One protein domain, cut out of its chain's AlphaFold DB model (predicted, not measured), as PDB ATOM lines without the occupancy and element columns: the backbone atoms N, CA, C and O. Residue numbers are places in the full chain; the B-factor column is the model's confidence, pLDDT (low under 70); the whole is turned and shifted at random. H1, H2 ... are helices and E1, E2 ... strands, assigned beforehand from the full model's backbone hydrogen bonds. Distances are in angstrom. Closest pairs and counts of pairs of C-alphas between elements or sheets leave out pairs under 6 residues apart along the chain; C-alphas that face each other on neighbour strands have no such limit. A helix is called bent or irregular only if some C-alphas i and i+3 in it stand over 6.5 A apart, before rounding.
ATOM      1  N   LEU A  30       6.841  -9.513  21.171       32.34
ATOM      2  CA  LEU A  30       7.675 -10.693  20.976       32.34
ATOM      3  C   LEU A  30       6.883 -11.893  21.488       32.34
ATOM      4  O   LEU A  30       6.882 -12.211  22.673       32.34
ATOM      5  N   GLY A  31       6.158 -12.522  20.569       31.86
ATOM      6  CA  GLY A  31       5.376 -13.716  20.837       31.86
ATOM      7  C   GLY A  31       4.416 -14.015  19.695       31.86
ATOM      8  O   GLY A  31       3.658 -13.156  19.238       31.86
ATOM      9  N   ASN A  32       4.440 -15.259  19.231       29.84
ATOM     10  CA  ASN A  32       3.323 -15.821  18.487       29.84
ATOM     11  C   ASN A  32       2.134 -15.847  19.462       29.84
ATOM     12  O   ASN A  32       2.294 -16.314  20.584       29.84
ATOM     13  N   VAL A  33       0.953 -15.350  19.084       36.28
ATOM     14  CA  VAL A  33      -0.203 -15.235  20.010       36.28
ATOM     15  C   VAL A  33      -0.677 -16.611  20.524       36.28
ATOM     16  O   VAL A  33      -1.449 -16.691  21.473       36.28
ATOM     17  N   SER A  34      -0.175 -17.709  19.947       32.22
ATOM     18  CA  SER A  34      -0.368 -19.065  20.463       32.22
ATOM     19  C   SER A  34       0.422 -19.369  21.744       32.22
ATOM     20  O   SER A  34       0.015 -20.259  22.483       32.22
ATOM     21  N   GLU A  35       1.523 -18.664  22.027       30.98
ATOM     22  CA  GLU A  35       2.395 -18.923  23.179       30.98
ATOM     23  C   GLU A  35       2.916 -17.600  23.768       30.98
ATOM     24  O   GLU A  35       3.897 -17.037  23.295       30.98
ATOM     25  N   ASN A  36       2.239 -17.122  24.820       29.39
ATOM     26  CA  ASN A  36       2.593 -15.982  25.680       29.39
ATOM     27  C   ASN A  36       2.856 -14.638  24.971       29.39
ATOM     28  O   ASN A  36       3.924 -14.374  24.426       29.39
ATOM     29  N   LEU A  37       1.890 -13.720  25.089       36.09
ATOM     30  CA  LEU A  37       2.041 -12.324  24.676       36.09
ATOM     31  C   LEU A  37       3.057 -11.611  25.591       36.09
ATOM     32  O   LEU A  37       2.714 -11.171  26.687       36.09
ATOM     33  N   GLY A  38       4.315 -11.512  25.161       35.38
ATOM     34  CA  GLY A  38       5.317 -10.660  25.797       35.38
ATOM     35  C   GLY A  38       5.229  -9.241  25.241       35.38
ATOM     36  O   GLY A  38       5.590  -9.013  24.091       35.38
ATOM     37  N   VAL A  39       4.755  -8.282  26.039       39.56
ATOM     38  CA  VAL A  39       4.910  -6.853  25.726       39.56
ATOM     39  C   VAL A  39       6.287  -6.436  26.242       39.56
ATOM     40  O   VAL A  39       6.467  -6.255  27.446       39.56
ATOM     41  N   PHE A  40       7.281  -6.343  25.357       38.25
ATOM     42  CA  PHE A  40       8.611  -5.865  25.732       38.25
ATOM     43  C   PHE A  40       8.675  -4.346  25.565       38.25
ATOM     44  O   PHE A  40       8.628  -3.825  24.453       38.25
ATOM     45  N   PHE A  41       8.811  -3.629  26.681       37.88
ATOM     46  CA  PHE A  41       9.260  -2.241  26.661       37.88
ATOM     47  C   PHE A  41      10.787  -2.245  26.733       37.88
ATOM     48  O   PHE A  41      11.362  -2.642  27.747       37.88
ATOM     49  N   SER A  42      11.456  -1.824  25.658       35.38
ATOM     50  CA  SER A  42      12.890  -1.538  25.721       35.38
ATOM     51  C   SER A  42      13.116  -0.382  26.713       35.38
ATOM     52  O   SER A  42      12.525   0.683  26.530       35.38
ATOM     53  N   PRO A  43      13.936  -0.542  27.772       32.78
ATOM     54  CA  PRO A  43      14.090   0.451  28.840       32.78
ATOM     55  C   PRO A  43      14.888   1.702  28.430       32.78
ATOM     56  O   PRO A  43      15.284   2.486  29.295       32.78
ATOM     57  N   TYR A  44      15.118   1.937  27.134       32.38
ATOM     58  CA  TYR A  44      15.688   3.197  26.660       32.38
ATOM     59  C   TYR A  44      14.619   4.295  26.707       32.38
ATOM     60  O   TYR A  44      13.969   4.644  25.727       32.38
ATOM     61  N   HIS A  45      14.446   4.825  27.917       39.56
ATOM     62  CA  HIS A  45      13.680   6.020  28.234       39.56
ATOM     63  C   HIS A  45      14.128   7.205  27.360       39.56
ATOM     64  O   HIS A  45      15.124   7.865  27.651       39.56
ATOM     65  N   GLY A  54      -1.883   5.018  37.548       56.09
ATOM     66  CA  GLY A  54      -3.288   5.439  37.424       56.09
ATOM     67  C   GLY A  54      -4.207   4.309  36.948       56.09
ATOM     68  O   GLY A  54      -3.755   3.412  36.238       56.09
ATOM     69  N   GLU A  55      -5.498   4.368  37.296       78.69
ATOM     70  CA  GLU A  55      -6.519   3.500  36.693       78.69
ATOM     71  C   GLU A  55      -6.664   3.827  35.197       78.69
ATOM     72  O   GLU A  55      -7.038   4.947  34.808       78.69
ATOM     73  N   GLY A  56      -6.341   2.852  34.345       87.62
ATOM     74  CA  GLY A  56      -6.433   3.009  32.902       87.62
ATOM     75  C   GLY A  56      -5.823   1.864  32.103       87.62
ATOM     76  O   GLY A  56      -5.301   0.888  32.647       87.62
ATOM     77  N   TYR A  57      -5.905   2.010  30.782       89.19
ATOM     78  CA  TYR A  57      -5.363   1.054  29.826       89.19
ATOM     79  C   TYR A  57      -4.519   1.726  28.741       89.19
ATOM     80  O   TYR A  57      -4.787   2.858  28.326       89.19
ATOM     81  N   VAL A  58      -3.531   0.989  28.239       89.50
ATOM     82  CA  VAL A  58      -2.887   1.235  26.946       89.50
ATOM     83  C   VAL A  58      -3.547   0.329  25.912       89.50
ATOM     84  O   VAL A  58      -3.583  -0.887  26.096       89.50
ATOM     85  N   LEU A  59      -4.060   0.912  24.832       92.94
ATOM     86  CA  LEU A  59      -4.521   0.171  23.661       92.94
ATOM     87  C   LEU A  59      -3.331  -0.063  22.730       92.94
ATOM     88  O   LEU A  59      -2.773   0.895  22.206       92.94
ATOM     89  N   ALA A  60      -2.955  -1.318  22.521       91.06
ATOM     90  CA  ALA A  60      -1.904  -1.711  21.593       91.06
ATOM     91  C   ALA A  60      -2.517  -2.309  20.323       91.06
ATOM     92  O   ALA A  60      -3.378  -3.186  20.411       91.06
ATOM     93  N   VAL A  61      -2.059  -1.858  19.157       91.19
ATOM     94  CA  VAL A  61      -2.442  -2.360  17.831       91.19
ATOM     95  C   VAL A  61      -1.170  -2.743  17.074       91.19
ATOM     96  O   VAL A  61      -0.263  -1.929  16.961       91.19
ATOM     97  N   ASP A  62      -1.094  -3.967  16.559       88.06
ATOM     98  CA  ASP A  62       0.027  -4.478  15.755       88.06
ATOM     99  C   ASP A  62      -0.503  -4.974  14.406       88.06
ATOM    100  O   ASP A  62      -1.275  -5.933  14.349       88.06
ATOM    101  N   ILE A  63      -0.118  -4.298  13.322       87.88
ATOM    102  CA  ILE A  63      -0.518  -4.600  11.942       87.88
ATOM    103  C   ILE A  63       0.619  -5.355  11.241       87.88
ATOM    104  O   ILE A  63       1.332  -4.826  10.381       87.88
ATOM    105  N   GLY A  64       0.799  -6.616  11.623       84.06
ATOM    106  CA  GLY A  64       1.796  -7.501  11.033       84.06
ATOM    107  C   GLY A  64       1.433  -7.964   9.618       84.06
ATOM    108  O   GLY A  64       0.300  -7.848   9.157       84.06
ATOM    109  N   THR A  65       2.402  -8.563   8.925       79.75
ATOM    110  CA  THR A  65       2.206  -9.105   7.565       79.75
ATOM    111  C   THR A  65       1.305 -10.342   7.527       79.75
ATOM    112  O   THR A  65       0.703 -10.639   6.501       79.75
ATOM    113  N   SER A  66       1.210 -11.083   8.634       82.19
ATOM    114  CA  SER A  66       0.422 -12.318   8.744       82.19
ATOM    115  C   SER A  66      -0.839 -12.172   9.593       82.19
ATOM    116  O   SER A  66      -1.766 -12.974   9.462       82.19
ATOM    117  N   SER A  67      -0.881 -11.179  10.482       86.31
ATOM    118  CA  SER A  67      -1.975 -10.979  11.430       86.31
ATOM    119  C   SER A  67      -2.062  -9.537  11.911       86.31
ATOM    120  O   SER A  67      -1.044  -8.860  12.034       86.31
ATOM    121  N   ILE A  68      -3.284  -9.116  12.224       88.69
ATOM    122  CA  ILE A  68      -3.592  -7.899  12.967       88.69
ATOM    123  C   ILE A  68      -3.888  -8.321  14.401       88.69
ATOM    124  O   ILE A  68      -4.647  -9.267  14.633       88.69
ATOM    125  N   LYS A  69      -3.290  -7.643  15.375       91.88
ATOM    126  CA  LYS A  69      -3.498  -7.918  16.797       91.88
ATOM    127  C   LYS A  69      -3.901  -6.642  17.505       91.88
ATOM    128  O   LYS A  69      -3.370  -5.573  17.215       91.88
ATOM    129  N   VAL A  70      -4.811  -6.772  18.458       92.81
ATOM    130  CA  VAL A  70      -5.222  -5.675  19.330       92.81
ATOM    131  C   VAL A  70      -5.234  -6.167  20.766       92.81
ATOM    132  O   VAL A  70      -5.687  -7.280  21.026       92.81
ATOM    133  N   GLY A  71      -4.754  -5.354  21.702       91.69
ATOM    134  CA  GLY A  71      -4.785  -5.677  23.124       91.69
ATOM    135  C   GLY A  71      -4.945  -4.459  24.023       91.69
ATOM    136  O   GLY A  71      -4.563  -3.349  23.663       91.69
ATOM    137  N   LEU A  72      -5.499  -4.683  25.213       90.19
ATOM    138  CA  LEU A  72      -5.517  -3.715  26.306       90.19
ATOM    139  C   LEU A  72      -4.542  -4.142  27.397       90.19
ATOM    140  O   LEU A  72      -4.652  -5.242  27.944       90.19
ATOM    141  N   VAL A  73      -3.625  -3.242  27.736       86.75
ATOM    142  CA  VAL A  73      -2.621  -3.424  28.786       86.75
ATOM    143  C   VAL A  73      -2.964  -2.528  29.969       86.75
ATOM    144  O   VAL A  73      -3.176  -1.330  29.804       86.75
ATOM    145  N   ASP A  74      -3.031  -3.108  31.160       85.25
ATOM    146  CA  ASP A  74      -3.306  -2.409  32.415       85.25
ATOM    147  C   ASP A  74      -2.137  -1.499  32.810       85.25
ATOM    148  O   ASP A  74      -0.993  -1.944  32.896       85.25
ATOM    149  N   THR A  75      -2.402  -0.215  33.058       82.12
ATOM    150  CA  THR A  75      -1.342   0.755  33.380       82.12
ATOM    151  C   THR A  75      -0.796   0.632  34.799       82.12
ATOM    152  O   THR A  75       0.234   1.233  35.092       82.12
ATOM    153  N   ALA A  76      -1.448  -0.108  35.697       81.81
ATOM    154  CA  ALA A  76      -0.987  -0.279  37.071       81.81
ATOM    155  C   ALA A  76       0.034  -1.418  37.206       81.81
ATOM    156  O   ALA A  76       0.961  -1.320  38.007       81.81
ATOM    157  N   ASN A  77      -0.127  -2.498  36.434       80.88
ATOM    158  CA  ASN A  77       0.711  -3.702  36.544       80.88
ATOM    159  C   ASN A  77       1.306  -4.193  35.213       80.88
ATOM    160  O   ASN A  77       2.002  -5.206  35.204       80.88
ATOM    161  N   LEU A  78       1.036  -3.489  34.108       78.00
ATOM    162  CA  LEU A  78       1.500  -3.806  32.754       78.00
ATOM    163  C   LEU A  78       1.057  -5.187  32.237       78.00
ATOM    164  O   LEU A  78       1.644  -5.717  31.295       78.00
ATOM    165  N   SER A  79       0.008  -5.776  32.820       81.00
ATOM    166  CA  SER A  79      -0.559  -7.042  32.350       81.00
ATOM    167  C   SER A  79      -1.536  -6.835  31.198       81.00
ATOM    168  O   SER A  79      -2.280  -5.855  31.143       81.00
ATOM    169  N   VAL A  80      -1.567  -7.796  30.282       83.81
ATOM    170  CA  VAL A  80      -2.542  -7.828  29.191       83.81
ATOM    171  C   VAL A  80      -3.871  -8.316  29.759       83.81
ATOM    172  O   VAL A  80      -3.949  -9.403  30.330       83.81
ATOM    173  N   ARG A  81      -4.919  -7.504  29.623       87.19
ATOM    174  CA  ARG A  81      -6.259  -7.800  30.150       87.19
ATOM    175  C   ARG A  81      -7.150  -8.447  29.106       87.19
ATOM    176  O   ARG A  81      -7.875  -9.385  29.417       87.19
ATOM    177  N   PHE A  82      -7.062  -7.950  27.878       86.94
ATOM    178  CA  PHE A  82      -7.831  -8.425  26.737       86.94
ATOM    179  C   PHE A  82      -6.951  -8.380  25.497       86.94
ATOM    180  O   PHE A  82      -6.149  -7.458  25.348       86.94
ATOM    181  N   SER A  83      -7.110  -9.352  24.607       89.31
ATOM    182  CA  SER A  83      -6.438  -9.352  23.313       89.31
ATOM    183  C   SER A  83      -7.207 -10.169  22.289       89.31
ATOM    184  O   SER A  83      -7.751 -11.220  22.626       89.31
ATOM    185  N   VAL A  84      -7.169  -9.728  21.039       88.75
ATOM    186  CA  VAL A  84      -7.691 -10.449  19.879       88.75
ATOM    187  C   VAL A  84      -6.640 -10.452  18.773       88.75
ATOM    188  O   VAL A  84      -5.818  -9.536  18.672       88.75
ATOM    189  N   SER A  85      -6.661 -11.486  17.938       89.31
ATOM    190  CA  SER A  85      -5.859 -11.551  16.723       89.31
ATOM    191  C   SER A  85      -6.703 -12.043  15.558       89.31
ATOM    192  O   SER A  85      -7.469 -12.996  15.685       89.31
ATOM    193  N   GLU A  86      -6.518 -11.399  14.417       88.38
ATOM    194  CA  GLU A  86      -7.083 -11.786  13.135       88.38
ATOM    195  C   GLU A  86      -5.968 -12.047  12.129       88.38
ATOM    196  O   GLU A  86      -4.945 -11.365  12.132       88.38
ATOM    197  N   ARG A  87      -6.168 -13.007  11.224       86.88
ATOM    198  CA  ARG A  87      -5.255 -13.219  10.101       86.88
ATOM    199  C   ARG A  87      -5.336 -12.041   9.130       86.88
ATOM    200  O   ARG A  87      -6.421 -11.718   8.658       86.88
ATOM    201  N   ALA A  88      -4.193 -11.462   8.775       81.88
ATOM    202  CA  ALA A  88      -4.138 -10.428   7.752       81.88
ATOM    203  C   ALA A  88      -4.509 -11.044   6.396       81.88
ATOM    204  O   ALA A  88      -3.971 -12.085   6.005       81.88
ATOM    205  N   SER A  89      -5.452 -10.415   5.699       83.12
ATOM    206  CA  SER A  89      -5.870 -10.816   4.358       83.12
ATOM    207  C   SER A  89      -5.174  -9.929   3.335       83.12
ATOM    208  O   SER A  89      -5.233  -8.706   3.440       83.12
ATOM    209  N   PHE A  90      -4.519 -10.540   2.351       86.75
ATOM    210  CA  PHE A  90      -3.905  -9.832   1.233       86.75
ATOM    211  C   PHE A  90      -4.385 -10.415  -0.094       86.75
ATOM    212  O   PHE A  90      -4.714 -11.597  -0.215       86.75
ATOM    213  N   LYS A  91      -4.414  -9.554  -1.102       88.75
ATOM    214  CA  LYS A  91      -4.725  -9.867  -2.490       88.75
ATOM    215  C   LYS A  91      -3.394 -10.040  -3.230       88.75
ATOM    216  O   LYS A  91      -2.457  -9.269  -3.045       88.75
ATOM    217  N   ALA A  92      -3.303 -11.072  -4.063       91.56
ATOM    218  CA  ALA A  92      -2.143 -11.328  -4.918       91.56
ATOM    219  C   ALA A  92      -2.597 -11.347  -6.387       91.56
ATOM    220  O   ALA A  92      -2.668 -12.416  -6.999       91.56
ATOM    221  N   PRO A  93      -2.976 -10.189  -6.964       90.25
ATOM    222  CA  PRO A  93      -3.541 -10.136  -8.315       90.25
ATOM    223  C   PRO A  93      -2.529 -10.536  -9.397       90.25
ATOM    224  O   PRO A  93      -2.918 -10.925 -10.499       90.25
ATOM    225  N   ARG A  94      -1.225 -10.449  -9.098       94.25
ATOM    226  CA  ARG A  94      -0.127 -10.881  -9.968       94.25
ATOM    227  C   ARG A  94       0.930 -11.643  -9.163       94.25
ATOM    228  O   ARG A  94       1.089 -11.383  -7.969       94.25
ATOM    229  N   PRO A  95       1.693 -12.556  -9.792       94.88
ATOM    230  CA  PRO A  95       2.818 -13.211  -9.134       94.88
ATOM    231  C   PRO A  95       3.808 -12.196  -8.545       94.88
ATOM    232  O   PRO A  95       4.237 -11.269  -9.230       94.88
ATOM    233  N   GLY A  96       4.169 -12.385  -7.274       91.88
ATOM    234  CA  GLY A  96       5.081 -11.502  -6.536       91.88
ATOM    235  C   GLY A  96       4.431 -10.258  -5.927       91.88
ATOM    236  O   GLY A  96       5.132  -9.482  -5.287       91.88
ATOM    237  N   TRP A  97       3.122 -10.057  -6.105       92.56
ATOM    238  CA  TRP A  97       2.390  -8.949  -5.493       92.56
ATOM    239  C   TRP A  97       1.736  -9.394  -4.186       92.56
ATOM    240  O   TRP A  97       1.218 -10.508  -4.086       92.56
ATOM    241  N   ALA A  98       1.742  -8.500  -3.203       89.75
ATOM    242  CA  ALA A  98       1.021  -8.641  -1.949       89.75
ATOM    243  C   ALA A  98       0.397  -7.285  -1.626       89.75
ATOM    244  O   ALA A  98       1.082  -6.360  -1.199       89.75
ATOM    245  N   GLU A  99      -0.895  -7.164  -1.899       91.12
ATOM    246  CA  GLU A  99      -1.651  -5.928  -1.740       91.12
ATOM    247  C   GLU A  99      -2.671  -6.082  -0.622       91.12
ATOM    248  O   GLU A  99      -3.283  -7.138  -0.460       91.12
ATOM    249  N   ILE A 100      -2.885  -5.016   0.133       89.25
ATOM    250  CA  ILE A 100      -3.963  -4.931   1.110       89.25
ATOM    251  C   ILE A 100      -4.816  -3.748   0.686       89.25
ATOM    252  O   ILE A 100      -4.291  -2.664   0.443       89.25
ATOM    253  N   ASP A 101      -6.120  -3.974   0.584       89.38
ATOM    254  CA  ASP A 101      -7.059  -2.882   0.385       89.38
ATOM    255  C   ASP A 101      -7.104  -2.040   1.676       89.38
ATOM    256  O   ASP A 101      -7.359  -2.599   2.750       89.38
ATOM    257  N   PRO A 102      -6.796  -0.734   1.617       88.50
ATOM    258  CA  PRO A 102      -6.706   0.083   2.822       88.50
ATOM    259  C   PRO A 102      -8.026   0.214   3.593       88.50
ATOM    260  O   PRO A 102      -7.996   0.311   4.821       88.50
ATOM    261  N   GLU A 103      -9.171   0.180   2.906       89.88
ATOM    262  CA  GLU A 103     -10.491   0.238   3.546       89.88
ATOM    263  C   GLU A 103     -10.795  -1.080   4.261       89.88
ATOM    264  O   GLU A 103     -11.225  -1.072   5.417       89.88
ATOM    265  N   ASP A 104     -10.482  -2.217   3.624       90.56
ATOM    266  CA  ASP A 104     -10.593  -3.537   4.259       90.56
ATOM    267  C   ASP A 104      -9.706  -3.604   5.522       90.56
ATOM    268  O   ASP A 104     -10.144  -4.059   6.586       90.56
ATOM    269  N   LEU A 105      -8.468  -3.098   5.440       89.94
ATOM    270  CA  LEU A 105      -7.547  -3.030   6.578       89.94
ATOM    271  C   LEU A 105      -8.112  -2.176   7.716       89.94
ATOM    272  O   LEU A 105      -8.119  -2.607   8.873       89.94
ATOM    273  N   TRP A 106      -8.583  -0.969   7.399       91.44
ATOM    274  CA  TRP A 106      -9.130  -0.049   8.390       91.44
ATOM    275  C   TRP A 106     -10.388  -0.608   9.062       91.44
ATOM    276  O   TRP A 106     -10.538  -0.495  10.285       91.44
ATOM    277  N   ALA A 107     -11.260  -1.270   8.298       93.50
ATOM    278  CA  ALA A 107     -12.446  -1.938   8.818       93.50
ATOM    279  C   ALA A 107     -12.084  -3.061   9.803       93.50
ATOM    280  O   ALA A 107     -12.662  -3.130  10.895       93.50
ATOM    281  N   SER A 108     -11.094  -3.902   9.472       94.19
ATOM    282  CA  SER A 108     -10.604  -4.946  10.381       94.19
ATOM    283  C   SER A 108     -10.009  -4.356  11.659       94.19
ATOM    284  O   SER A 108     -10.416  -4.753  12.751       94.19
ATOM    285  N   VAL A 109      -9.115  -3.364  11.562       94.25
ATOM    286  CA  VAL A 109      -8.521  -2.710  12.746       94.25
ATOM    287  C   VAL A 109      -9.604  -2.101  13.637       94.25
ATOM    288  O   VAL A 109      -9.630  -2.359  14.840       94.25
ATOM    289  N   SER A 110     -10.535  -1.343  13.055       95.62
ATOM    290  CA  SER A 110     -11.610  -0.672  13.793       95.62
ATOM    291  C   SER A 110     -12.504  -1.662  14.534       95.62
ATOM    292  O   SER A 110     -12.837  -1.449  15.703       95.62
ATOM    293  N   ARG A 111     -12.861  -2.777  13.886       97.00
ATOM    294  CA  ARG A 111     -13.669  -3.826  14.511       97.00
ATOM    295  C   ARG A 111     -12.940  -4.480  15.682       97.00
ATOM    296  O   ARG A 111     -13.533  -4.597  16.750       97.00
ATOM    297  N   LEU A 112     -11.674  -4.864  15.512       95.56
ATOM    298  CA  LEU A 112     -10.887  -5.495  16.580       95.56
ATOM    299  C   LEU A 112     -10.661  -4.537  17.759       95.56
ATOM    300  O   LEU A 112     -10.754  -4.940  18.916       95.56
ATOM    301  N   VAL A 113     -10.436  -3.248  17.485       96.06
ATOM    302  CA  VAL A 113     -10.382  -2.212  18.527       96.06
ATOM    303  C   VAL A 113     -11.716  -2.093  19.251       96.06
ATOM    304  O   VAL A 113     -11.729  -2.058  20.476       96.06
ATOM    305  N   SER A 114     -12.844  -2.067  18.543       96.38
ATOM    306  CA  SER A 114     -14.157  -2.022  19.196       96.38
ATOM    307  C   SER A 114     -14.445  -3.260  20.041       96.38
ATOM    308  O   SER A 114     -15.069  -3.134  21.092       96.38
ATOM    309  N   GLU A 115     -13.994  -4.434  19.609       95.50
ATOM    310  CA  GLU A 115     -14.164  -5.689  20.339       95.50
ATOM    311  C   GLU A 115     -13.391  -5.686  21.664       95.50
ATOM    312  O   GLU A 115     -13.947  -6.016  22.709       95.50
ATOM    313  N   VAL A 116     -12.126  -5.260  21.636       91.69
ATOM    314  CA  VAL A 116     -11.258  -5.277  22.821       91.69
ATOM    315  C   VAL A 116     -11.510  -4.070  23.727       91.69
ATOM    316  O   VAL A 116     -11.561  -4.203  24.948       91.69
ATOM    317  N   ALA A 117     -11.651  -2.879  23.146       92.31
ATOM    318  CA  ALA A 117     -11.657  -1.609  23.866       92.31
ATOM    319  C   ALA A 117     -13.041  -0.983  24.065       92.31
ATOM    320  O   ALA A 117     -13.159  -0.086  24.900       92.31
ATOM    321  N   GLY A 118     -14.079  -1.462  23.373       92.81
ATOM    322  CA  GLY A 118     -15.437  -0.905  23.415       92.81
ATOM    323  C   GLY A 118     -15.948  -0.573  24.824       92.81
ATOM    324  O   GLY A 118     -16.293   0.580  25.090       92.81
ATOM    325  N   PRO A 119     -15.935  -1.535  25.766       92.75
ATOM    326  CA  PRO A 119     -16.391  -1.313  27.141       92.75
ATOM    327  C   PRO A 119     -15.498  -0.381  27.977       92.75
ATOM    328  O   PRO A 119     -15.885   0.028  29.071       92.75
ATOM    329  N   HIS A 120     -14.294  -0.067  27.499       93.44
ATOM    330  CA  HIS A 120     -13.230   0.577  28.268       93.44
ATOM    331  C   HIS A 120     -12.699   1.863  27.625       93.44
ATOM    332  O   HIS A 120     -11.708   2.405  28.112       93.44
ATOM    333  N   TYR A 121     -13.341   2.389  26.575       93.25
ATOM    334  CA  TYR A 121     -12.848   3.559  25.840       93.25
ATOM    335  C   TYR A 121     -12.529   4.767  26.735       93.25
ATOM    336  O   TYR A 121     -11.512   5.424  26.532       93.25
ATOM    337  N   SER A 122     -13.333   5.031  27.772       92.88
ATOM    338  CA  SER A 122     -13.102   6.139  28.720       92.88
ATOM    339  C   SER A 122     -11.860   5.964  29.612       92.88
ATOM    340  O   SER A 122     -11.382   6.926  30.224       92.88
ATOM    341  N   LEU A 123     -11.333   4.744  29.704       92.94
ATOM    342  CA  LEU A 123     -10.180   4.377  30.525       92.94
ATOM    343  C   LEU A 123      -8.886   4.274  29.710       92.94
ATOM    344  O   LEU A 123      -7.813   4.145  30.298       92.94
ATOM    345  N   ILE A 124      -8.953   4.365  28.380       91.19
ATOM    346  CA  ILE A 124      -7.759   4.356  27.533       91.19
ATOM    347  C   ILE A 124      -6.996   5.665  27.744       91.19
ATOM    348  O   ILE A 124      -7.541   6.758  27.602       91.19
ATOM    349  N   ARG A 125      -5.722   5.550  28.121       88.88
ATOM    350  CA  ARG A 125      -4.814   6.687  28.357       88.88
ATOM    351  C   ARG A 125      -3.811   6.879  27.234       88.88
ATOM    352  O   ARG A 125      -3.270   7.967  27.080       88.88
ATOM    353  N   CYS A 126      -3.553   5.820  26.479       86.00
ATOM    354  CA  CYS A 126      -2.563   5.803  25.419       86.00
ATOM    355  C   CYS A 126      -2.992   4.815  24.334       86.00
ATOM    356  O   CYS A 126      -3.546   3.756  24.644       86.00
ATOM    357  N   VAL A 127      -2.712   5.163  23.080       87.25
ATOM    358  CA  VAL A 127      -2.807   4.256  21.939       87.25
ATOM    359  C   VAL A 127      -1.407   4.078  21.376       87.25
ATOM    360  O   VAL A 127      -0.717   5.053  21.087       87.25
ATOM    361  N   VAL A 128      -1.007   2.827  21.224       87.81
ATOM    362  CA  VAL A 128       0.253   2.406  20.629       87.81
ATOM    363  C   VAL A 128      -0.067   1.636  19.360       87.81
ATOM    364  O   VAL A 128      -0.871   0.705  19.392       87.81
ATOM    365  N   VAL A 129       0.586   1.999  18.259       85.25
ATOM    366  CA  VAL A 129       0.422   1.326  16.969       85.25
ATOM    367  C   VAL A 129       1.787   0.881  16.454       85.25
ATOM    368  O   VAL A 129       2.724   1.674  16.424       85.25
ATOM    369  N   SER A 130       1.873  -0.380  16.046       84.62
ATOM    370  CA  SER A 130       2.973  -0.979  15.295       84.62
ATOM    371  C   SER A 130       2.433  -1.555  13.985       84.62
ATOM    372  O   SER A 130       1.239  -1.846  13.868       84.62
ATOM    373  N   GLY A 131       3.289  -1.718  12.983       83.44
ATOM    374  CA  GLY A 131       2.893  -2.287  11.704       83.44
ATOM    375  C   GLY A 131       4.075  -2.680  10.832       83.44
ATOM    376  O   GLY A 131       5.221  -2.326  11.098       83.44
ATOM    377  N   HIS A 132       3.789  -3.431   9.773       81.25
ATOM    378  CA  HIS A 132       4.787  -3.811   8.783       81.25
ATOM    379  C   HIS A 132       5.387  -2.584   8.077       81.25
ATOM    380  O   HIS A 132       4.702  -1.613   7.756       81.25
TER     381      HIS A 132
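This is residues 30 to 45 and 54 to 132 of the 147 residues of the protein "FGGY_N domain-containing protein" of Acidilobales archaeon (UniProt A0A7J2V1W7). A twisted sheet of four strands, E4, E3, E2 and E5, has one long helix, H1, laid along one face, while the low-confidence stretch of residues 30 to 45, with the short strand E1, passes off the other face, with E1 apart from the sheet. Residues 88 to 101, the link from E4 to H1, loop out past one end of the sheet and make one end of the longest axis. The printed part has 95 residues, with five named strands and one named helix in the order E1, E2, E3, E4, H1, E5, and its class is mixed, helices and strands. Across the sheet the order is E4, E3, E2, E5, and the sheet is mixed, with E2 and E5 parallel and the other neighbours antiparallel. The whole is only just compact, close to loose, with a radius of gyration of the C-alphas of 14.7 A, and elongated, with spans of 50 by 28 by 26 A.

E1, residues 38 to 40, pairs with no named strand. It is apart from E2, residues 57 to 63, and from E3, residues 67 to 74. It is only just apart from E4, residues 80 to 87, with the closest C-alphas 8.3 A from each other. E2, E3 and E4 form a meander, each strand the antiparallel neighbour of the one before, and E2 and E3, like E3 and E4, are a hairpin. Between E2 and E3, at 168 degrees, N 60 and O 71 are 2.8 A apart and N 69 and O 62 are 2.8 A apart, both within hydrogen-bond range. Between E3 and E4, at 173 degrees, N 70 and O 84 are within hydrogen-bond range at 2.9 A. H1, residues 102 to 123, is on the sheet at a height over the sheet of 8.8 A, and the two make two layers, a helix on one face of a sheet. It lies over E3 and E2 and only just over E4, on which 3 of its 22 C-alphas fall. It runs along the strands, at 14 degrees to E3 on the local plane. The closest C-alphas of E3 and H1 are those of Val 70 and Val 113, 6.3 A apart; those of E4 and H1 are Phe 82 and Val 116, 6.1 A apart. H1 is irregular, with C-alphas 119 and 122 at 8.3 A, and has a kink of 73 degrees near residue 117; 14 of its 18 O i to N i+4 pairs are within hydrogen-bond range. E5, residues 124 to 131, is an edge strand and the parallel neighbour of E2 at 15 degrees, with N 61 and O 128 within hydrogen-bond range at 2.8 A. E4, H1 and E5 form a split strand-helix-strand unit, two strands running the same way with E3 and E2 between them in the sheet, and its crossover is right-handed.

E1 begins at C-alpha 38 at (5.317, -10.660, 25.797). E2 is 19.4 A long, E3 22.7 A and E4 20.0 A from first to last C-alpha. H1 is 28.2 A long and begins at C-alpha 102 at (-6.706, 0.083, 2.822). E5, 20.2 A long, ends at C-alpha 131 at (2.893, -2.287, 11.704).

The two C-alphas farthest apart are those of Gly 54 and Pro 95, at 50.5 A. Residues 46 to 53 are not printed, and C-alphas 45 and 54 across this cut are 19.3 A apart. The link from E4 to H1 is long, with 14 residues; those from E2 to E3, E3 to E4 and H1 to E5 are tight. The mean pLDDT of the printed part is 79.5, and residues 30 to 45 and residue 54 are under 70.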